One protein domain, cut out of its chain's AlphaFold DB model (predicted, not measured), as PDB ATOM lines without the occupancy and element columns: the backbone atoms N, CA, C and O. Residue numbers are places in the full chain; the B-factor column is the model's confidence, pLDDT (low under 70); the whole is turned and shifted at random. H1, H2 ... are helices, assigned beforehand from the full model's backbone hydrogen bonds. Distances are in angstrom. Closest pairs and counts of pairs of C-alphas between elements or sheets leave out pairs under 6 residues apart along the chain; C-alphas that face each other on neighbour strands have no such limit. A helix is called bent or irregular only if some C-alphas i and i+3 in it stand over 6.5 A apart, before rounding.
ATOM      1  N   ARG A   2     159.529 181.761 225.042       65.25
ATOM      2  CA  ARG A   2     159.006 181.144 223.797       65.25
ATOM      3  C   ARG A   2     159.055 182.062 222.546       65.25
ATOM      4  O   ARG A   2     159.577 181.646 221.523       65.25
ATOM      5  N   LYS A   3     158.690 183.349 222.674       63.00
ATOM      6  CA  LYS A   3     158.726 184.354 221.577       63.00
ATOM      7  C   LYS A   3     160.107 184.614 220.944       63.00
ATOM      8  O   LYS A   3     160.173 185.054 219.802       63.00
ATOM      9  N   ILE A   4     161.206 184.391 221.671       67.81
ATOM     10  CA  ILE A   4     162.566 184.624 221.142       67.81
ATOM     11  C   ILE A   4     162.977 183.479 220.202       67.81
ATOM     12  O   ILE A   4     163.654 183.717 219.205       67.81
ATOM     13  N   ASN A   5     162.508 182.256 220.472       74.06
ATOM     14  CA  ASN A   5     162.811 181.079 219.659       74.06
ATOM     15  C   ASN A   5     162.122 181.141 218.282       74.06
ATOM     16  O   ASN A   5     162.741 180.832 217.267       74.06
ATOM     17  N   ASP A   6     160.879 181.633 218.230       76.44
ATOM     18  CA  ASP A   6     160.103 181.714 216.984       76.44
ATOM     19  C   ASP A   6     160.713 182.720 215.986       76.44
ATOM     20  O   ASP A   6     160.866 182.417 214.803       76.44
ATOM     21  N   ASN A   7     161.163 183.886 216.467       79.25
ATOM     22  CA  ASN A   7     161.851 184.881 215.632       79.25
ATOM     23  C   ASN A   7     163.198 184.371 215.092       79.25
ATOM     24  O   ASN A   7     163.579 184.690 213.964       79.25
ATOM     25  N   PHE A   8     163.920 183.566 215.875       79.38
ATOM     26  CA  PHE A   8     165.185 182.976 215.445       79.38
ATOM     27  C   PHE A   8     164.976 181.914 214.354       79.38
ATOM     28  O   PHE A   8     165.671 181.929 213.337       79.38
ATOM     29  N   GLN A   9     163.965 181.052 214.509       81.75
ATOM     30  CA  GLN A   9     163.594 180.055 213.498       81.75
ATOM     31  C   GLN A   9     163.123 180.703 212.189       81.75
ATOM     32  O   GLN A   9     163.540 180.279 211.108       81.75
ATOM     33  N   LEU A  10     162.327 181.776 212.266       80.56
ATOM     34  CA  LEU A  10     161.911 182.545 211.088       80.56
ATOM     35  C   LEU A  10     163.113 183.131 210.337       80.56
ATOM     36  O   LEU A  10     163.190 183.001 209.114       80.56
ATOM     37  N   LYS A  11     164.089 183.695 211.057       83.19
ATOM     38  CA  LYS A  11     165.300 184.270 210.457       83.19
ATOM     39  C   LYS A  11     166.177 183.209 209.782       83.19
ATOM     40  O   LYS A  11     166.684 183.441 208.687       83.19
ATOM     41  N   ILE A  12     166.313 182.021 210.380       83.00
ATOM     42  CA  ILE A  12     167.016 180.883 209.758       83.00
ATOM     43  C   ILE A  12     166.288 180.410 208.493       83.00
ATOM     44  O   ILE A  12     166.929 180.137 207.477       83.00
ATOM     45  N   CYS A  13     164.957 180.325 208.537       79.88
ATOM     46  CA  CYS A  13     164.149 179.914 207.391       79.88
ATOM     47  C   CYS A  13     164.266 180.914 206.224       79.88
ATOM     48  O   CYS A  13     164.450 180.501 205.078       79.88
ATOM     49  N   GLN A  14     164.259 182.220 206.517       83.31
ATOM     50  CA  GLN A  14     164.492 183.283 205.533       83.31
ATOM     51  C   GLN A  14     165.893 183.193 204.914       83.31
ATOM     52  O   GLN A  14     166.006 183.120 203.692       83.31
ATOM     53  N   LEU A  15     166.946 183.076 205.731       82.62
ATOM     54  CA  LEU A  15     168.327 182.941 205.246       82.62
ATOM     55  C   LEU A  15     168.528 181.698 204.370       82.62
ATOM     56  O   LEU A  15     169.258 181.738 203.379       82.62
ATOM     57  N   ARG A  16     167.886 180.574 204.715       82.12
ATOM     58  CA  ARG A  16     167.940 179.355 203.898       82.12
ATOM     59  C   ARG A  16     167.245 179.562 202.550       82.12
ATOM     60  O   ARG A  16     167.768 179.108 201.535       82.12
ATOM     61  N   ARG A  17     166.102 180.255 202.532       79.88
ATOM     62  CA  ARG A  17     165.350 180.560 201.306       79.88
ATOM     63  C   ARG A  17     166.117 181.524 200.393       79.88
ATOM     64  O   ARG A  17     166.183 181.275 199.194       79.88
ATOM     65  N   GLU A  18     166.756 182.551 200.949       82.19
ATOM     66  CA  GLU A  18     167.603 183.485 200.191       82.19
ATOM     67  C   GLU A  18     168.811 182.783 199.563       82.19
ATOM     68  O   GLU A  18     169.035 182.897 198.358       82.19
ATOM     69  N   LYS A  19     169.554 181.982 200.341       83.81
ATOM     70  CA  LYS A  19     170.692 181.214 199.810       83.81
ATOM     71  C   LYS A  19     170.269 180.237 198.714       83.81
ATOM     72  O   LYS A  19     170.964 180.126 197.708       83.81
ATOM     73  N   ALA A  20     169.137 179.552 198.887       83.38
ATOM     74  CA  ALA A  20     168.605 178.651 197.869       83.38
ATOM     75  C   ALA A  20     168.252 179.394 196.567       83.38
ATOM     76  O   ALA A  20     168.576 178.903 195.488       83.38
ATOM     77  N   GLY A  21     167.667 180.595 196.658       83.44
ATOM     78  CA  GLY A  21     167.378 181.437 195.491       83.44
ATOM     79  C   GLY A  21     168.637 181.896 194.745       83.44
ATOM     80  O   GLY A  21     168.683 181.856 193.516       83.44
ATOM     81  N   ILE A  22     169.697 182.258 195.473       85.56
ATOM     82  CA  ILE A  22     170.989 182.633 194.871       85.56
ATOM     83  C   ILE A  22     171.619 181.437 194.144       85.56
ATOM     84  O   ILE A  22     172.051 181.561 193.004       85.56
ATOM     85  N   ILE A  23     171.637 180.257 194.768       88.38
ATOM     86  CA  ILE A  23     172.195 179.050 194.138       88.38
ATOM     87  C   ILE A  23     171.412 178.690 192.870       88.38
ATOM     88  O   ILE A  23     172.015 178.371 191.847       88.38
ATOM     89  N   TRP A  24     170.080 178.784 192.919       86.75
ATOM     90  CA  TRP A  24     169.224 178.513 191.767       86.75
ATOM     91  C   TRP A  24     169.523 179.450 190.591       86.75
ATOM     92  O   TRP A  24     169.751 178.980 189.480       86.75
ATOM     93  N   THR A  25     169.601 180.759 190.840       87.19
ATOM     94  CA  THR A  25     169.893 181.764 189.800       87.19
ATOM     95  C   THR A  25     171.299 181.631 189.211       87.19
ATOM     96  O   THR A  25     171.496 181.812 188.007       87.19
ATOM     97  N   MET A  26     172.295 181.261 190.022       89.44
ATOM     98  CA  MET A  26     173.639 180.961 189.517       89.44
ATOM     99  C   MET A  26     173.645 179.718 188.620       89.44
ATOM    100  O   MET A  26     174.277 179.727 187.562       89.44
ATOM    101  N   LEU A  27     172.922 178.665 189.014       90.75
ATOM    102  CA  LEU A  27     172.832 177.429 188.242       90.75
ATOM    103  C   LEU A  27     172.128 177.652 186.899       90.75
ATOM    104  O   LEU A  27     172.643 177.214 185.871       90.75
ATOM    105  N   THR A  28     170.991 178.357 186.885       90.75
ATOM    106  CA  THR A  28     170.257 178.654 185.643       90.75
ATOM    107  C   THR A  28     171.116 179.466 184.684       90.75
ATOM    108  O   THR A  28     171.215 179.111 183.513       90.75
ATOM    109  N   THR A  29     171.828 180.479 185.183       90.12
ATOM    110  CA  THR A  29     172.741 181.302 184.376       90.12
ATOM    111  C   THR A  29     173.859 180.467 183.748       90.12
ATOM    112  O   THR A  29     174.136 180.599 182.556       90.12
ATOM    113  N   LEU A  30     174.481 179.570 184.522       92.88
ATOM    114  CA  LEU A  30     175.578 178.726 184.044       92.88
ATOM    115  C   LEU A  30     175.100 177.727 182.984       92.88
ATOM    116  O   LEU A  30     175.738 177.583 181.941       92.88
ATOM    117  N   VAL A  31     173.951 177.085 183.213       94.88
ATOM    118  CA  VAL A  31     173.339 176.167 182.241       94.88
ATOM    119  C   VAL A  31     172.957 176.914 180.964       94.88
ATOM    120  O   VAL A  31     173.280 176.453 179.871       94.88
ATOM    121  N   THR A  32     172.330 178.088 181.077       95.06
ATOM    122  CA  THR A  32     171.976 178.926 179.925       95.06
ATOM    123  C   THR A  32     173.208 179.330 179.121       95.06
ATOM    124  O   THR A  32     173.183 179.229 177.897       95.06
ATOM    125  N   ALA A  33     174.295 179.737 179.782       95.00
ATOM    126  CA  ALA A  33     175.542 180.088 179.111       95.00
ATOM    127  C   ALA A  33     176.167 178.877 178.401       95.00
ATOM    128  O   ALA A  33     176.536 178.981 177.234       95.00
ATOM    129  N   ALA A  34     176.232 177.718 179.063       97.19
ATOM    130  CA  ALA A  34     176.777 176.499 178.469       97.19
ATOM    131  C   ALA A  34     175.978 176.066 177.229       97.19
ATOM    132  O   ALA A  34     176.554 175.852 176.163       97.19
ATOM    133  N   VAL A  35     174.646 176.000 177.338       97.75
ATOM    134  CA  VAL A  35     173.764 175.668 176.208       97.75
ATOM    135  C   VAL A  35     173.894 176.711 175.097       97.75
ATOM    136  O   VAL A  35     174.008 176.338 173.933       97.75
ATOM    137  N   GLY A  36     173.941 178.000 175.444       97.75
ATOM    138  CA  GLY A  36     174.143 179.097 174.498       97.75
ATOM    139  C   GLY A  36     175.433 178.946 173.693       97.75
ATOM    140  O   GLY A  36     175.387 179.031 172.468       97.75
ATOM    141  N   ILE A  37     176.552 178.613 174.348       98.38
ATOM    142  CA  ILE A  37     177.842 178.354 173.690       98.38
ATOM    143  C   ILE A  37     177.739 177.170 172.721       98.38
ATOM    144  O   ILE A  37     178.171 177.285 171.575       98.38
ATOM    145  N   PHE A  38     177.150 176.044 173.137       98.38
ATOM    146  CA  PHE A  38     177.015 174.874 172.259       98.38
ATOM    147  C   PHE A  38     176.112 175.147 171.053       98.38
ATOM    148  O   PHE A  38     176.470 174.794 169.928       98.38
ATOM    149  N   VAL A  39     174.968 175.804 171.269       98.31
ATOM    150  CA  VAL A  39     174.051 176.207 170.193       98.31
ATOM    151  C   VAL A  39     174.746 177.172 169.238       98.31
ATOM    152  O   VAL A  39     174.670 176.983 168.023       98.31
ATOM    153  N   PHE A  40     175.471 178.158 169.773       98.62
ATOM    154  CA  PHE A  40     176.231 179.115 168.982       98.62
ATOM    155  C   PHE A  40     177.266 178.414 168.100       98.62
ATOM    156  O   PHE A  40     177.223 178.560 166.880       98.62
ATOM    157  N   LEU A  41     178.145 177.602 168.695       98.56
ATOM    158  CA  LEU A  41     179.197 176.888 167.972       98.56
ATOM    159  C   LEU A  41     178.621 175.974 166.887       98.56
ATOM    160  O   LEU A  41     179.104 175.992 165.756       98.56
ATOM    161  N   TYR A  42     177.570 175.214 167.207       98.56
ATOM    162  CA  TYR A  42     176.934 174.306 166.256       98.56
ATOM    163  C   TYR A  42     176.307 175.049 165.073       98.56
ATOM    164  O   TYR A  42     176.547 174.677 163.925       98.56
ATOM    165  N   LEU A  43     175.516 176.098 165.325       98.50
ATOM    166  CA  LEU A  43     174.837 176.843 164.260       98.50
ATOM    167  C   LEU A  43     175.815 177.669 163.421       98.50
ATOM    168  O   LEU A  43     175.680 177.705 162.197       98.50
ATOM    169  N   PHE A  44     176.819 178.275 164.058       98.56
ATOM    170  CA  PHE A  44     177.870 179.024 163.376       98.56
ATOM    171  C   PHE A  44     178.681 178.110 162.450       98.56
ATOM    172  O   PHE A  44     178.845 178.414 161.268       98.56
ATOM    173  N   TRP A  45     179.097 176.937 162.943       98.56
ATOM    174  CA  TRP A  45     179.761 175.925 162.121       98.56
ATOM    175  C   TRP A  45     178.868 175.409 161.002       98.56
ATOM    176  O   TRP A  45     179.280 175.396 159.845       98.56
ATOM    177  N   ARG A  46     177.622 175.042 161.317       98.25
ATOM    178  CA  ARG A  46     176.676 174.518 160.329       98.25
ATOM    179  C   ARG A  46     176.459 175.488 159.168       98.25
ATOM    180  O   ARG A  46     176.229 175.009 158.062       98.25
ATOM    181  N   ARG A  47     176.502 176.805 159.407       97.75
ATOM    182  CA  ARG A  47     176.314 177.812 158.352       97.75
ATOM    183  C   ARG A  47     177.550 178.007 157.474       97.75
ATOM    184  O   ARG A  47     177.379 178.307 156.304       97.75
ATOM    185  N   LEU A  48     178.757 177.855 158.019       98.06
ATOM    186  CA  LEU A  48     180.006 178.180 157.315       98.06
ATOM    187  C   LEU A  48     180.770 176.955 156.786       98.06
ATOM    188  O   LEU A  48     181.694 177.115 155.994       98.06
ATOM    189  N   LYS A  49     180.408 175.736 157.205       98.06
ATOM    190  CA  LYS A  49     181.146 174.497 156.888       98.06
ATOM    191  C   LYS A  49     181.287 174.182 155.395       98.06
ATOM    192  O   LYS A  49     182.170 173.408 155.043       98.06
ATOM    193  N   ASP A  50     180.405 174.717 154.553       97.00
ATOM    194  CA  ASP A  50     180.402 174.414 153.120       97.00
ATOM    195  C   ASP A  50     181.459 175.252 152.368       97.00
ATOM    196  O   ASP A  50     181.951 174.817 151.330       97.00
ATOM    197  N   ASP A  51     181.863 176.405 152.922       97.31
ATOM    198  CA  ASP A  51     182.781 177.361 152.283       97.31
ATOM    199  C   ASP A  51     184.150 177.482 152.986       97.31
ATOM    200  O   ASP A  51     185.113 177.969 152.388       97.31
ATOM    201  N   TYR A  52     184.267 177.054 154.249       98.12
ATOM    202  CA  TYR A  52     185.463 177.267 155.071       98.12
ATOM    203  C   TYR A  52     185.900 176.002 155.815       98.12
ATOM    204  O   TYR A  52     185.090 175.147 156.171       98.12
ATOM    205  N   ALA A 106     182.488 188.896 155.046       97.12
ATOM    206  CA  ALA A 106     181.789 189.561 156.149       97.12
ATOM    207  C   ALA A 106     180.279 189.268 156.183       97.12
ATOM    208  O   ALA A 106     179.731 189.014 157.249       97.12
ATOM    209  N   PHE A 107     179.610 189.251 155.028       96.75
ATOM    210  CA  PHE A 107     178.170 188.993 154.948       96.75
ATOM    211  C   PHE A 107     177.778 187.564 155.355       96.75
ATOM    212  O   PHE A 107     176.754 187.386 156.011       96.75
ATOM    213  N   GLU A 108     178.603 186.563 155.039       97.69
ATOM    214  CA  GLU A 108     178.387 185.173 155.466       97.69
ATOM    215  C   GLU A 108     178.593 185.027 156.977       97.69
ATOM    216  O   GLU A 108     177.798 184.375 157.654       97.69
ATOM    217  N   VAL A 109     179.607 185.706 157.531       98.31
ATOM    218  CA  VAL A 109     179.847 185.745 158.982       98.31
ATOM    219  C   VAL A 109     178.703 186.445 159.712       98.31
ATOM    220  O   VAL A 109     178.225 185.920 160.711       98.31
ATOM    221  N   ILE A 110     178.216 187.589 159.220       98.06
ATOM    222  CA  ILE A 110     177.065 188.295 159.809       98.06
ATOM    223  C   ILE A 110     175.817 187.407 159.794       98.06
ATOM    224  O   ILE A 110     175.077 187.369 160.775       98.06
ATOM    225  N   GLU A 111     175.586 186.663 158.714       97.81
ATOM    226  CA  GLU A 111     174.458 185.739 158.630       97.81
ATOM    227  C   GLU A 111     174.587 184.562 159.600       97.81
ATOM    228  O   GLU A 111     173.622 184.225 160.288       97.81
ATOM    229  N   ALA A 112     175.787 183.990 159.722       98.44
ATOM    230  CA  ALA A 112     176.079 182.959 160.709       98.44
ATOM    231  C   ALA A 112     175.920 183.483 162.146       98.44
ATOM    232  O   ALA A 112     175.354 182.787 162.988       98.44
ATOM    233  N   LEU A 113     176.357 184.714 162.433       98.56
ATOM    234  CA  LEU A 113     176.188 185.364 163.736       98.56
ATOM    235  C   LEU A 113     174.714 185.604 164.060       98.56
ATOM    236  O   LEU A 113     174.279 185.267 165.156       98.56
ATOM    237  N   ALA A 114     173.931 186.130 163.116       98.12
ATOM    238  CA  ALA A 114     172.500 186.344 163.312       98.12
ATOM    239  C   ALA A 114     171.773 185.025 163.626       98.12
ATOM    240  O   ALA A 114     171.006 184.960 164.585       98.12
ATOM    241  N   LEU A 115     172.068 183.958 162.873       98.38
ATOM    242  CA  LEU A 115     171.478 182.634 163.088       98.38
ATOM    243  C   LEU A 115     171.872 182.012 164.436       98.38
ATOM    244  O   LEU A 115     171.060 181.336 165.061       98.38
ATOM    245  N   SER A 116     173.120 182.202 164.868       98.31
ATOM    246  CA  SER A 116     173.689 181.525 166.041       98.31
ATOM    247  C   SER A 116     173.476 182.281 167.357       98.31
ATOM    248  O   SER A 116     173.244 181.648 168.386       98.31
ATOM    249  N   LEU A 117     173.497 183.618 167.341       98.12
ATOM    250  CA  LEU A 117     173.329 184.448 168.540       98.12
ATOM    251  C   LEU A 117     171.865 184.718 168.882       98.12
ATOM    252  O   LEU A 117     171.540 184.852 170.058       98.12
ATOM    253  N   LEU A 118     170.959 184.768 167.901       97.44
ATOM    254  CA  LEU A 118     169.541 185.024 168.169       97.44
ATOM    255  C   LEU A 118     168.899 183.956 169.086       97.44
ATOM    256  O   LEU A 118     168.208 184.337 170.035       97.44
ATOM    257  N   PRO A 119     169.162 182.641 168.913       97.94
ATOM    258  CA  PRO A 119     168.752 181.627 169.883       97.94
ATOM    259  C   PRO A 119     169.363 181.838 171.268       97.94
ATOM    260  O   PRO A 119     168.678 181.630 172.264       97.94
ATOM    261  N   TRP A 120     170.625 182.275 171.352       97.38
ATOM    262  CA  TRP A 120     171.278 182.548 172.634       97.38
ATOM    263  C   TRP A 120     170.590 183.710 173.359       97.38
ATOM    264  O   TRP A 120     170.199 183.561 174.516       97.38
ATOM    265  N   VAL A 121     170.319 184.820 172.669       96.31
ATOM    266  CA  VAL A 121     169.526 185.931 173.220       96.31
ATOM    267  C   VAL A 121     168.146 185.433 173.669       96.31
ATOM    268  O   VAL A 121     167.717 185.722 174.785       96.31
ATOM    269  N   GLY A 122     167.486 184.587 172.874       97.06
ATOM    270  CA  GLY A 122     166.235 183.933 173.269       97.06
ATOM    271  C   GLY A 122     166.355 183.124 174.568       97.06
ATOM    272  O   GLY A 122     165.520 183.271 175.460       97.06
ATOM    273  N   LEU A 123     167.412 182.321 174.718       96.81
ATOM    274  CA  LEU A 123     167.680 181.550 175.936       96.81
ATOM    275  C   LEU A 123     167.908 182.451 177.155       96.81
ATOM    276  O   LEU A 123     167.439 182.112 178.241       96.81
ATOM    277  N   THR A 124     168.571 183.602 176.994       94.56
ATOM    278  CA  THR A 124     168.728 184.561 178.103       94.56
ATOM    279  C   THR A 124     167.387 185.125 178.569       94.56
ATOM    280  O   THR A 124     167.137 185.188 179.772       94.56
ATOM    281  N   PHE A 125     166.477 185.430 177.640       95.12
ATOM    282  CA  PHE A 125     165.134 185.906 177.966       95.12
ATOM    283  C   PHE A 125     164.268 184.837 178.646       95.12
ATOM    284  O   PHE A 125     163.564 185.141 179.608       95.12
ATOM    285  N   VAL A 126     164.345 183.576 178.205       95.75
ATOM    286  CA  VAL A 126     163.651 182.461 178.879       95.75
ATOM    287  C   VAL A 126     164.206 182.231 180.276       95.75
ATOM    288  O   VAL A 126     163.437 182.052 181.216       95.75
ATOM    289  N   SER A 127     165.531 182.251 180.428       94.88
ATOM    290  CA  SER A 127     166.187 182.051 181.722       94.88
ATOM    291  C   SER A 127     165.782 183.127 182.732       94.88
ATOM    292  O   SER A 127     165.440 182.806 183.876       94.88
ATOM    293  N   ASP A 128     165.716 184.390 182.294       92.56
ATOM    294  CA  ASP A 128     165.198 185.487 183.112       92.56
ATOM    295  C   ASP A 128     163.711 185.300 183.447       92.56
ATOM    296  O   ASP A 128     163.321 185.402 184.609       92.56
ATOM    297  N   SER A 129     162.891 184.934 182.457       94.44
ATOM    298  CA  SER A 129     161.463 184.682 182.658       94.44
ATOM    299  C   SER A 129     161.197 183.568 183.672       94.44
ATOM    300  O   SER A 129     160.255 183.690 184.451       94.44
ATOM    301  N   ILE A 130     161.992 182.496 183.679       93.06
ATOM    302  CA  ILE A 130     161.859 181.392 184.640       93.06
ATOM    303  C   ILE A 130     162.316 181.833 186.033       93.06
ATOM    304  O   ILE A 130     161.675 181.504 187.028       93.06
ATOM    305  N   SER A 131     163.416 182.583 186.110       91.31
ATOM    306  CA  SER A 131     164.024 182.974 187.387       91.31
ATOM    307  C   SER A 131     163.228 184.063 188.111       91.31
ATOM    308  O   SER A 131     163.116 184.026 189.335       91.31
ATOM    309  N   HIS A 132     162.644 185.005 187.365       88.69
ATOM    310  CA  HIS A 132     161.961 186.182 187.911       88.69
ATOM    311  C   HIS A 132     160.455 186.224 187.619       88.69
ATOM    312  O   HIS A 132     159.788 187.171 188.028       88.69
ATOM    313  N   SER A 133     159.897 185.217 186.932       91.62
ATOM    314  CA  SER A 133     158.481 185.197 186.515       91.62
ATOM    315  C   SER A 133     158.074 186.459 185.727       91.62
ATOM    316  O   SER A 133     156.985 187.004 185.908       91.62
ATOM    317  N   SER A 134     158.967 186.952 184.863       90.94
ATOM    318  CA  SER A 134     158.821 188.221 184.142       90.94
ATOM    319  C   SER A 134     158.138 188.039 182.774       90.94
ATOM    320  O   SER A 134     158.727 187.546 181.810       90.94
ATOM    321  N   LEU A 135     156.890 188.517 182.652       91.69
ATOM    322  CA  LEU A 135     156.153 188.529 181.377       91.69
ATOM    323  C   LEU A 135     156.905 189.263 180.242       91.69
ATOM    324  O   LEU A 135     156.928 188.734 179.129       91.69
ATOM    325  N   PRO A 136     157.557 190.428 180.464       92.00
ATOM    326  CA  PRO A 136     158.312 191.101 179.405       92.00
ATOM    327  C   PRO A 136     159.442 190.244 178.822       92.00
ATOM    328  O   PRO A 136     159.651 190.252 177.610       92.00
ATOM    329  N   SER A 137     160.139 189.469 179.655       92.69
ATOM    330  CA  SER A 137     161.214 188.583 179.199       92.69
ATOM    331  C   SER A 137     160.660 187.382 178.444       92.69
ATOM    332  O   SER A 137     161.194 187.029 177.395       92.69
ATOM    333  N   PHE A 138     159.526 186.821 178.874       95.25
ATOM    334  CA  PHE A 138     158.830 185.799 178.088       95.25
ATOM    335  C   PHE A 138     158.456 186.305 176.685       95.25
ATOM    336  O   PHE A 138     158.723 185.634 175.687       95.25
ATOM    337  N   LEU A 139     157.901 187.517 176.581       94.75
ATOM    338  CA  LEU A 139     157.595 188.135 175.286       94.75
ATOM    339  C   LEU A 139     158.863 188.387 174.456       94.75
ATOM    340  O   LEU A 139     158.854 188.148 173.249       94.75
ATOM    341  N   GLY A 140     159.966 188.795 175.089       94.12
ATOM    342  CA  GLY A 140     161.274 188.925 174.439       94.12
ATOM    343  C   GLY A 140     161.754 187.615 173.805       94.12
ATOM    344  O   GLY A 140     162.221 187.613 172.663       94.12
ATOM    345  N   PHE A 141     161.565 186.485 174.491       96.44
ATOM    346  CA  PHE A 141     161.830 185.163 173.925       96.44
ATOM    347  C   PHE A 141     160.934 184.849 172.721       96.44
ATOM    348  O   PHE A 141     161.446 184.422 171.686       96.44
ATOM    349  N   VAL A 142     159.622 185.093 172.826       97.31
ATOM    350  CA  VAL A 142     158.674 184.863 171.720       97.31
ATOM    351  C   VAL A 142     159.071 185.673 170.485       97.31
ATOM    352  O   VAL A 142     159.065 185.140 169.376       97.31
ATOM    353  N   VAL A 143     159.491 186.929 170.665       96.88
ATOM    354  CA  VAL A 143     160.012 187.767 169.575       96.88
ATOM    355  C   VAL A 143     161.275 187.157 168.963       96.88
ATOM    356  O   VAL A 143     161.360 187.053 167.742       96.88
ATOM    357  N   CYS A 144     162.236 186.696 169.772       97.69
ATOM    358  CA  CYS A 144     163.445 186.042 169.256       97.69
ATOM    359  C   CYS A 144     163.118 184.763 168.464       97.69
ATOM    360  O   CYS A 144     163.690 184.536 167.398       97.69
ATOM    361  N   ALA A 145     162.169 183.953 168.939       98.00
ATOM    362  CA  ALA A 145     161.713 182.753 168.243       98.00
ATOM    363  C   ALA A 145     161.003 183.085 166.917       98.00
ATOM    364  O   ALA A 145     161.275 182.452 165.896       98.00
ATOM    365  N   ALA A 146     160.147 184.112 166.903       98.31
ATOM    366  CA  ALA A 146     159.487 184.594 165.690       98.31
ATOM    367  C   ALA A 146     160.500 185.126 164.664       98.31
ATOM    368  O   ALA A 146     160.399 184.822 163.477       98.31
ATOM    369  N   LEU A 147     161.518 185.860 165.120       98.44
ATOM    370  CA  LEU A 147     162.613 186.330 164.273       98.44
ATOM    371  C   LEU A 147     163.454 185.174 163.722       98.44
ATOM    372  O   LEU A 147     163.866 185.234 162.568       98.44
ATOM    373  N   LEU A 148     163.667 184.103 164.488       98.06
ATOM    374  CA  LEU A 148     164.359 182.911 163.997       98.06
ATOM    375  C   LEU A 148     163.531 182.176 162.929       98.06
ATOM    376  O   LEU A 148     164.072 181.745 161.912       98.06
ATOM    377  N   ALA A 149     162.213 182.075 163.114       98.19
ATOM    378  CA  ALA A 149     161.320 181.531 162.092       98.19
ATOM    379  C   ALA A 149     161.338 182.391 160.816       98.19
ATOM    380  O   ALA A 149     161.437 181.857 159.707       98.19
ATOM    381  N   LEU A 150     161.321 183.721 160.969       98.19
ATOM    382  CA  LEU A 150     161.432 184.663 159.857       98.19
ATOM    383  C   LEU A 150     162.798 184.566 159.163       98.19
ATOM    384  O   LEU A 150     162.853 184.609 157.937       98.19
ATOM    385  N   PHE A 151     163.880 184.359 159.918       98.00
ATOM    386  CA  PHE A 151     165.213 184.110 159.368       98.00
ATOM    387  C   PHE A 151     165.193 182.893 158.439       98.00
ATOM    388  O   PHE A 151     165.640 182.984 157.301       98.00
ATOM    389  N   VAL A 152     164.630 181.767 158.895       97.50
ATOM    390  CA  VAL A 152     164.529 180.537 158.089       97.50
ATOM    391  C   VAL A 152     163.649 180.749 156.857       97.50
ATOM    392  O   VAL A 152     163.930 180.197 155.792       97.50
ATOM    393  N   TYR A 153     162.586 181.546 156.977       97.56
ATOM    394  CA  TYR A 153     161.750 181.910 155.838       97.56
ATOM    395  C   TYR A 153     162.527 182.741 154.805       97.56
ATOM    396  O   TYR A 153     162.494 182.402 153.619       97.56
ATOM    397  N   PHE A 154     163.263 183.769 155.242       97.00
ATOM    398  CA  PHE A 154     164.103 184.592 154.370       97.00
ATOM    399  C   PHE A 154     165.228 183.785 153.730       97.00
ATOM    400  O   PHE A 154     165.381 183.867 152.519       97.00
ATOM    401  N   ASP A 155     165.932 182.929 154.470       95.44
ATOM    402  CA  ASP A 155     167.021 182.107 153.922       95.44
ATOM    403  C   ASP A 155     166.539 181.180 152.790       95.44
ATOM    404  O   ASP A 155     167.253 180.947 151.815       95.44
ATOM    405  N   LYS A 156     165.282 180.720 152.852       95.44
ATOM    406  CA  LYS A 156     164.664 179.907 151.790       95.44
ATOM    407  C   LYS A 156     164.180 180.717 150.585       95.44
ATOM    408  O   LYS A 156     164.197 180.194 149.473       95.44
ATOM    409  N   HIS A 157     163.731 181.957 150.786       94.94
ATOM    410  CA  HIS A 157     163.008 182.725 149.761       94.94
ATOM    411  C   HIS A 157     163.712 184.008 149.306       94.94
ATOM    412  O   HIS A 157     163.213 184.670 148.407       94.94
ATOM    413  N   TYR A 158     164.877 184.376 149.845       91.50
ATOM    414  CA  TYR A 158     165.476 185.689 149.560       91.50
ATOM    415  C   TYR A 158     165.750 185.948 148.072       91.50
ATOM    416  O   TYR A 158     165.741 187.095 147.633       91.50
ATOM    417  N   LYS A 159     165.964 184.892 147.279       89.81
ATOM    418  CA  LYS A 159     166.188 184.988 145.829       89.81
ATOM    419  C   LYS A 159     164.924 185.306 145.024       89.81
ATOM    420  O   LYS A 159     165.049 185.703 143.872       89.81
ATOM    421  N   SER A 160     163.726 185.118 145.585       90.88
ATOM    422  CA  SER A 160     162.467 185.414 144.887       90.88
ATOM    423  C   SER A 160     162.023 186.870 145.038       90.88
ATOM    424  O   SER A 160     161.100 187.303 144.348       90.88
ATOM    425  N   PHE A 161     162.664 187.647 145.914       90.25
ATOM    426  CA  PHE A 161     162.314 189.048 146.107       90.25
ATOM    427  C   PHE A 161     162.761 189.896 144.914       90.25
ATOM    428  O   PHE A 161     163.951 190.070 144.663       90.25
ATOM    429  N   SER A 162     161.791 190.487 144.212       89.00
ATOM    430  CA  SER A 162     162.013 191.290 142.999       89.00
ATOM    431  C   SER A 162     162.932 192.497 143.209       89.00
ATOM    432  O   SER A 162     163.660 192.886 142.300       89.00
ATOM    433  N   TRP A 163     162.929 193.081 144.409       87.75
ATOM    434  CA  TRP A 163     163.772 194.224 144.764       87.75
ATOM    435  C   TRP A 163     165.201 193.824 145.174       87.75
ATOM    436  O   TRP A 163     166.083 194.682 145.223       87.75
ATOM    437  N   TYR A 164     165.455 192.539 145.445       88.94
ATOM    438  CA  TYR A 164     166.766 192.023 145.842       88.94
ATOM    439  C   TYR A 164     167.481 191.359 144.658       88.94
ATOM    440  O   TYR A 164     167.636 190.142 144.572       88.94
ATOM    441  N   ALA A 165     167.950 192.187 143.725       83.06
ATOM    442  CA  ALA A 165     168.522 191.712 142.466       83.06
ATOM    443  C   ALA A 165     169.866 190.974 142.620       83.06
ATOM    444  O   ALA A 165     170.232 190.181 141.753       83.06
ATOM    445  N   SER A 166     170.632 191.238 143.685       88.31
ATOM    446  CA  SER A 166     171.982 190.683 143.816       88.31
ATOM    447  C   SER A 166     172.020 189.182 144.108       88.31
ATOM    448  O   SER A 166     173.040 188.557 143.815       88.31
ATOM    449  N   GLY A 167     170.993 188.616 144.753       85.12
ATOM    450  CA  GLY A 167     170.968 187.197 145.132       85.12
ATOM    451  C   GLY A 167     172.138 186.732 146.018       85.12
ATOM    452  O   GLY A 167     172.382 185.530 146.105       85.12
ATOM    453  N   ARG A 168     172.878 187.656 146.654       87.88
ATOM    454  CA  ARG A 168     174.045 187.354 147.499       87.88
ATOM    455  C   ARG A 168     173.626 186.869 148.885       87.88
ATOM    456  O   ARG A 168     172.562 187.230 149.388       87.88
ATOM    457  N   VAL A 169     174.507 186.084 149.496       91.88
ATOM    458  CA  VAL A 169     174.410 185.603 150.879       91.88
ATOM    459  C   VAL A 169     174.556 186.792 151.848       91.88
ATOM    460  O   VAL A 169     175.252 187.757 151.527       91.88
ATOM    461  N   GLY A 170     173.869 186.768 152.994       92.88
ATOM    462  CA  GLY A 170     173.852 187.871 153.971       92.88
ATOM    463  C   GLY A 170     172.536 188.641 154.098       92.88
ATOM    464  O   GLY A 170     172.336 189.341 155.093       92.88
ATOM    465  N   PHE A 171     171.619 188.497 153.136       96.06
ATOM    466  CA  PHE A 171     170.322 189.180 153.155       96.06
ATOM    467  C   PHE A 171     169.511 188.869 154.420       96.06
ATOM    468  O   PHE A 171     169.021 189.786 155.084       96.06
ATOM    469  N   SER A 172     169.384 187.584 154.760       96.94
ATOM    470  CA  SER A 172     168.545 187.124 155.870       96.94
ATOM    471  C   SER A 172     169.097 187.635 157.196       96.94
ATOM    472  O   SER A 172     168.362 188.217 157.986       96.94
ATOM    473  N   GLY A 173     170.412 187.503 157.403       97.25
ATOM    474  CA  GLY A 173     171.088 187.990 158.605       97.25
ATOM    475  C   GLY A 173     170.919 189.491 158.821       97.25
ATOM    476  O   GLY A 173     170.439 189.907 159.874       97.25
ATOM    477  N   LEU A 174     171.254 190.306 157.817       97.69
ATOM    478  CA  LEU A 174     171.138 191.762 157.919       97.69
ATOM    479  C   LEU A 174     169.687 192.217 158.118       97.69
ATOM    480  O   LEU A 174     169.430 193.090 158.945       97.69
ATOM    481  N   SER A 175     168.735 191.616 157.400       97.62
ATOM    482  CA  SER A 175     167.314 191.968 157.523       97.62
ATOM    483  C   SER A 175     166.777 191.637 158.912       97.62
ATOM    484  O   SER A 175     166.084 192.455 159.512       97.62
ATOM    485  N   ILE A 176     167.127 190.469 159.456       98.31
ATOM    486  CA  ILE A 176     166.696 190.051 160.793       98.31
ATOM    487  C   ILE A 176     167.335 190.905 161.882       98.31
ATOM    488  O   ILE A 176     166.631 191.295 162.808       98.31
ATOM    489  N   LEU A 177     168.614 191.264 161.757       98.44
ATOM    490  CA  LEU A 177     169.248 192.215 162.674       98.44
ATOM    491  C   LEU A 177     168.576 193.595 162.594       98.44
ATOM    492  O   LEU A 177     168.238 194.167 163.627       98.44
ATOM    493  N   GLY A 178     168.290 194.097 161.389       98.38
ATOM    494  CA  GLY A 178     167.556 195.350 161.189       98.38
ATOM    495  C   GLY A 178     166.169 195.344 161.843       98.38
ATOM    496  O   GLY A 178     165.828 196.273 162.579       98.38
ATOM    497  N   ILE A 179     165.391 194.273 161.649       98.38
ATOM    498  CA  ILE A 179     164.069 194.108 162.277       98.38
ATOM    499  C   ILE A 179     164.207 193.975 163.797       98.38
ATOM    500  O   ILE A 179     163.466 194.627 164.528       98.38
ATOM    501  N   PHE A 180     165.164 193.185 164.289       98.00
ATOM    502  CA  PHE A 180     165.421 193.014 165.718       98.00
ATOM    503  C   PHE A 180     165.692 194.356 166.408       98.00
ATOM    504  O   PHE A 180     165.024 194.692 167.386       98.00
ATOM    505  N   PHE A 181     166.611 195.161 165.873       98.00
ATOM    506  CA  PHE A 181     166.917 196.480 166.426       98.00
ATOM    507  C   PHE A 181     165.760 197.475 166.264       98.00
ATOM    508  O   PHE A 181     165.515 198.275 167.165       98.00
ATOM    509  N   SER A 182     164.977 197.388 165.185       98.12
ATOM    510  CA  SER A 182     163.771 198.214 165.022       98.12
ATOM    511  C   SER A 182     162.709 197.889 166.070       98.12
ATOM    512  O   SER A 182     162.135 198.793 166.675       98.12
ATOM    513  N   LEU A 183     162.479 196.599 166.334       96.75
ATOM    514  CA  LEU A 183     161.567 196.150 167.384       96.75
ATOM    515  C   LEU A 183     162.061 196.584 168.763       96.75
ATOM    516  O   LEU A 183     161.260 197.055 169.566       96.75
ATOM    517  N   ARG A 184     163.370 196.496 169.034       94.50
ATOM    518  CA  ARG A 184     163.951 197.022 170.279       94.50
ATOM    519  C   ARG A 184     163.689 198.516 170.444       94.50
ATOM    520  O   ARG A 184     163.215 198.922 171.500       94.50
ATOM    521  N   ALA A 185     163.933 199.316 169.404       95.56
ATOM    522  CA  ALA A 185     163.664 200.751 169.433       95.56
ATOM    523  C   ALA A 185     162.172 201.048 169.667       95.56
ATOM    524  O   ALA A 185     161.844 201.891 170.498       95.56
ATOM    525  N   LEU A 186     161.272 200.317 168.997       95.06
ATOM    526  CA  LEU A 186     159.824 200.454 169.166       95.06
ATOM    527  C   LEU A 186     159.384 200.130 170.601       95.06
ATOM    528  O   LEU A 186     158.654 200.902 171.216       95.06
ATOM    529  N   VAL A 187     159.843 199.004 171.151       93.44
ATOM    530  CA  VAL A 187     159.502 198.587 172.519       93.44
ATOM    531  C   VAL A 187     160.065 199.579 173.538       93.44
ATOM    532  O   VAL A 187     159.382 199.883 174.510       93.44
ATOM    533  N   ALA A 188     161.250 200.148 173.305       93.56
ATOM    534  CA  ALA A 188     161.864 201.133 174.198       93.56
ATOM    535  C   ALA A 188     161.069 202.444 174.330       93.56
ATOM    536  O   ALA A 188     161.189 203.114 175.355       93.56
ATOM    537  N   ILE A 189     160.222 202.788 173.350       93.06
ATOM    538  CA  ILE A 189     159.322 203.952 173.433       93.06
ATOM    539  C   ILE A 189     158.256 203.739 174.518       93.06
ATOM    540  O   ILE A 189     157.967 204.654 175.286       93.06
ATOM    541  N   PHE A 190     157.684 202.535 174.593       90.94
ATOM    542  CA  PHE A 190     156.573 202.224 175.501       90.94
ATOM    543  C   PHE A 190     157.034 201.601 176.826       90.94
ATOM    544  O   PHE A 190     156.404 201.800 177.861       90.94
ATOM    545  N   PHE A 191     158.143 200.859 176.805       88.62
ATOM    546  CA  PHE A 191     158.644 200.057 177.921       88.62
ATOM    547  C   PHE A 191     160.154 200.279 178.118       88.62
ATOM    548  O   PHE A 191     160.961 199.402 177.811       88.62
ATOM    549  N   PRO A 192     160.581 201.428 178.675       85.50
ATOM    550  CA  PRO A 192     162.002 201.743 178.856       85.50
ATOM    551  C   PRO A 192     162.700 200.898 179.942       85.50
ATOM    552  O   PRO A 192     163.910 201.013 180.116       85.50
ATOM    553  N   PHE A 193     161.955 200.063 180.676       84.00
ATOM    554  CA  PHE A 193     162.434 199.265 181.813       84.00
ATOM    555  C   PHE A 193     162.739 197.796 181.467       84.00
ATOM    556  O   PHE A 193     162.873 196.967 182.365       84.00
ATOM    557  N   VAL A 194     162.806 197.437 180.180       82.75
ATOM    558  CA  VAL A 194     163.176 196.074 179.760       82.75
ATOM    559  C   VAL A 194     164.643 195.800 180.116       82.75
ATOM    560  O   VAL A 194     165.497 196.661 179.928       82.75
ATOM    561  N   LEU A 195     164.943 194.575 180.570       76.62
ATOM    562  CA  LEU A 195     166.256 194.134 181.075       76.62
ATOM    563  C   LEU A 195     167.457 194.553 180.207       76.62
ATOM    564  O   LEU A 195     168.540 194.810 180.721       76.62
ATOM    565  N   SER A 196     167.280 194.588 178.888       81.50
ATOM    566  CA  SER A 196     168.354 194.845 177.923       81.50
ATOM    567  C   SER A 196     168.476 196.308 177.482       81.50
ATOM    568  O   SER A 196     169.227 196.569 176.544       81.50
ATOM    569  N   PHE A 197     167.721 197.241 178.074       88.69
ATOM    570  CA  PHE A 197     167.623 198.626 177.604       88.69
ATOM    571  C   PHE A 197     168.429 199.616 178.439       88.69
ATOM    572  O   PHE A 197     168.460 199.559 179.666       88.69
ATOM    573  N   VAL A 198     168.982 200.619 177.756       88.56
ATOM    574  CA  VAL A 198     169.707 201.751 178.360       88.56
ATOM    575  C   VAL A 198     168.767 202.938 178.616       88.56
ATOM    576  O   VAL A 198     169.055 204.091 178.280       88.56
ATOM    577  N   GLY A 199     167.577 202.658 179.152       85.31
ATOM    578  CA  GLY A 199     166.545 203.665 179.400       85.31
ATOM    579  C   GLY A 199     166.232 204.518 178.161       85.31
ATOM    580  O   GLY A 199     165.934 203.996 177.090       85.31
ATOM    581  N   LYS A 200     166.313 205.850 178.299       83.69
ATOM    582  CA  LYS A 200     165.911 206.812 177.250       83.69
ATOM    583  C   LYS A 200     166.781 206.769 175.989       83.69
ATOM    584  O   LYS A 200     166.307 207.149 174.922       83.69
ATOM    585  N   TYR A 201     168.037 206.335 176.098       91.19
ATOM    586  CA  TYR A 201     168.961 206.311 174.959       91.19
ATOM    587  C   TYR A 201     168.769 205.082 174.068       91.19
ATOM    588  O   TYR A 201     169.231 205.081 172.930       91.19
ATOM    589  N   GLU A 202     168.058 204.058 174.549       93.88
ATOM    590  CA  GLU A 202     167.878 202.805 173.819       93.88
ATOM    591  C   GLU A 202     167.223 203.014 172.451       93.88
ATOM    592  O   GLU A 202     167.674 202.436 171.466       93.88
ATOM    593  N   VAL A 203     166.206 203.880 172.377       95.81
ATOM    594  CA  VAL A 203     165.496 204.196 171.126       95.81
ATOM    595  C   VAL A 203     166.471 204.712 170.065       95.81
ATOM    596  O   VAL A 203     166.426 204.275 168.918       95.81
ATOM    597  N   LEU A 204     167.386 205.605 170.458       96.12
ATOM    598  CA  LEU A 204     168.360 206.205 169.549       96.12
ATOM    599  C   LEU A 204     169.408 205.181 169.100       96.12
ATOM    600  O   LEU A 204     169.648 205.043 167.903       96.12
ATOM    601  N   ILE A 205     170.017 204.452 170.039       96.31
ATOM    602  CA  ILE A 205     171.118 203.529 169.725       96.31
ATOM    603  C   ILE A 205     170.595 202.343 168.896       96.31
ATOM    604  O   ILE A 205     171.175 202.013 167.859       96.31
ATOM    605  N   SER A 206     169.452 201.761 169.279       96.88
ATOM    606  CA  SER A 206     168.796 200.710 168.492       96.88
ATOM    607  C   SER A 206     168.323 201.229 167.128       96.88
ATOM    608  O   SER A 206     168.477 200.529 166.130       96.88
ATOM    609  N   GLY A 207     167.830 202.469 167.040       97.44
ATOM    610  CA  GLY A 207     167.459 203.093 165.766       97.44
ATOM    611  C   GLY A 207     168.642 203.261 164.804       97.44
ATOM    612  O   GLY A 207     168.533 202.918 163.628       97.44
ATOM    613  N   ILE A 208     169.798 203.717 165.303       97.62
ATOM    614  CA  ILE A 208     171.033 203.848 164.509       97.62
ATOM    615  C   ILE A 208     171.529 202.476 164.035       97.62
ATOM    616  O   ILE A 208     171.904 202.322 162.869       97.62
ATOM    617  N   ALA A 209     171.504 201.467 164.911       97.62
ATOM    618  CA  ALA A 209     171.874 200.101 164.550       97.62
ATOM    619  C   ALA A 209     170.947 199.544 163.456       97.62
ATOM    620  O   ALA A 209     171.429 199.069 162.427       97.62
ATOM    621  N   ALA A 210     169.628 199.676 163.625       98.25
ATOM    622  CA  ALA A 210     168.638 199.254 162.636       98.25
ATOM    623  C   ALA A 210     168.854 199.933 161.276       98.25
ATOM    624  O   ALA A 210     168.921 199.254 160.249       98.25
ATOM    625  N   PHE A 211     169.033 201.258 161.272       98.19
ATOM    626  CA  PHE A 211     169.312 202.022 160.058       98.19
ATOM    627  C   PHE A 211     170.582 201.528 159.358       98.19
ATOM    628  O   PHE A 211     170.576 201.328 158.145       98.19
ATOM    629  N   SER A 212     171.646 201.258 160.118       97.88
ATOM    630  CA  SER A 212     172.909 200.743 159.581       97.88
ATOM    631  C   SER A 212     172.725 199.380 158.905       97.88
ATOM    632  O   SER A 212     173.212 199.174 157.794       97.88
ATOM    633  N   PHE A 213     171.970 198.463 159.519       98.06
ATOM    634  CA  PHE A 213     171.675 197.159 158.918       98.06
ATOM    635  C   PHE A 213     170.828 197.276 157.652       98.06
ATOM    636  O   PHE A 213     171.172 196.665 156.641       98.06
ATOM    637  N   TYR A 214     169.772 198.094 157.653       97.31
ATOM    638  CA  TYR A 214     168.968 198.310 156.448       97.31
ATOM    639  C   TYR A 214     169.760 198.983 155.330       97.31
ATOM    640  O   TYR A 214     169.634 198.597 154.169       97.31
ATOM    641  N   PHE A 215     170.633 199.934 155.664       96.81
ATOM    642  CA  PHE A 215     171.532 200.542 154.692       96.81
ATOM    643  C   PHE A 215     172.463 199.499 154.056       96.81
ATOM    644  O   PHE A 215     172.633 199.483 152.836       96.81
ATOM    645  N   LEU A 216     173.006 198.571 154.852       95.88
ATOM    646  CA  LEU A 216     173.801 197.453 154.339       95.88
ATOM    647  C   LEU A 216     172.979 196.502 153.460       95.88
ATOM    648  O   LEU A 216     173.495 196.057 152.436       95.88
ATOM    649  N   VAL A 217     171.710 196.231 153.793       95.50
ATOM    650  CA  VAL A 217     170.802 195.456 152.923       95.50
ATOM    651  C   VAL A 217     170.622 196.151 151.577       95.50
ATOM    652  O   VAL A 217     170.749 195.508 150.539       95.50
ATOM    653  N   LEU A 218     170.375 197.464 151.568       93.44
ATOM    654  CA  LEU A 218     170.224 198.236 150.331       93.44
ATOM    655  C   LEU A 218     171.510 198.249 149.501       93.44
ATOM    656  O   LEU A 218     171.453 198.155 148.277       93.44
ATOM    657  N   ASN A 219     172.669 198.339 150.155       92.81
ATOM    658  CA  ASN A 219     173.954 198.246 149.472       92.81
ATOM    659  C   ASN A 219     174.170 196.851 148.864       92.81
ATOM    660  O   ASN A 219     174.648 196.738 147.739       92.81
ATOM    661  N   LEU A 220     173.765 195.799 149.578       91.06
ATOM    662  CA  LEU A 220     173.849 194.419 149.106       91.06
ATOM    663  C   LEU A 220     172.852 194.125 147.975       91.06
ATOM    664  O   LEU A 220     173.158 193.333 147.093       91.06
ATOM    665  N   ALA A 221     171.677 194.761 147.976       89.94
ATOM    666  CA  ALA A 221     170.639 194.574 146.961       89.94
ATOM    667  C   ALA A 221     171.050 195.097 145.578       89.94
ATOM    668  O   ALA A 221     170.595 194.567 144.558       89.94
ATOM    669  N   LYS A 222     171.919 196.116 145.534       86.81
ATOM    670  CA  LYS A 222     172.424 196.686 144.285       86.81
ATOM    671  C   LYS A 222     173.230 195.635 143.527       86.81
ATOM    672  O   LYS A 222     174.226 195.102 144.015       86.81
TER     673      LYS A 222
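Overview. This is residues 2 to 52 and 106 to 222 of the 225 residues of an uncharacterized protein of Candidatus Woesebacteria bacterium GW2011_GWA1_45_8 (UniProt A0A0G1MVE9). One long helix, H1, runs along a body of four shorter helices, and its residues 2 to 20 stick out far beyond that body and make much of the length. In the body H2, H3 and H4 form an up-and-down bundle, each running against the one before it; H1 packs on H2, and H5 packs on H4. The printed part has 168 residues, with five named helices in the order H1 H2 H3 H4 H5 and no named strand, an all-helix domain. It is loose, with a radius of gyration of the C-alphas of 21.1 A, and spans 83 by 37 by 21 A.

Along the chain. H1 covers residues 2 to 48, from C-alpha 2 at (159.006, 181.144, 223.797) to C-alpha 48 at (180.006, 178.180, 157.315), 69.8 A. H2 is residues 106 to 132, 37.6 A long, with a kink of 26 degrees near residue 113; it is neither bent nor irregular, but only just: C-alphas 116 and 119 are 6.3 A apart. H3, residues 135 to 160, 37.2 A, has a kink of 43 degrees near residue 154 and is irregular, with C-alphas 156 and 159 8.0 A apart. H4 is residues 171 to 190, 29.3 A. H5, residues 199 to 221, 33.9 A, is only just irregular, with C-alphas 200 and 203 6.7 A apart; it ends at C-alpha 221 at (170.639, 194.574, 146.961).

Arrangement. H1 touches H2, opposite ways at a shallow tilt of 17 degrees; their closest C-alphas, of Phe 40 and Ser 116, are 4.6 A apart. H1 is apart from H3, H4 and H5. H2 and H3 form a helical hairpin at a shallow tilt of 23 degrees, closest at the C-alphas of Gly 122 and Phe 141, 4.6 A. With residues 110 to 115 alone H2 touches residues 171 to 177 of H4, the same way at a tilt of 37 degrees, only just steep; the closest C-alphas, of Glu 111 and Gly 173, are 4.1 A apart. H3 and H4 are a helical hairpin at a shallow tilt of 30 degrees, touching with residues 147 to 158 and 171 to 180 alone; the C-alphas of Phe 154 and Ser 172 are closest, 5.3 A. H4 and H5 form a third, at 23 degrees, closest at the C-alphas of Ala 185 and Val 203, 4.3 A. H5 is apart from H2 and H3. The O i to N i+4 pairs within hydrogen-bond range are 41 of 43 in H1, 21 of 23 in H2, 20 of 22 in H3, 15 of 16 in H4 and 17 of 19 in H5.

Size, cuts and confidence. The C-alphas farthest apart, of Arg 2 and Ala 165, are 82.6 A apart. Without residues 2 to 20, which stand free, the body spans 53 by 36 by 21 A. Residues 53 to 105 are not printed, and C-alphas 52 and 106 are 12.9 A apart across the cut. Of the links printed whole, H2 to H3 is tight, the other two are short, and none is long. The mean pLDDT of the printed part is 92.5; residues 2 to 4 are under 70.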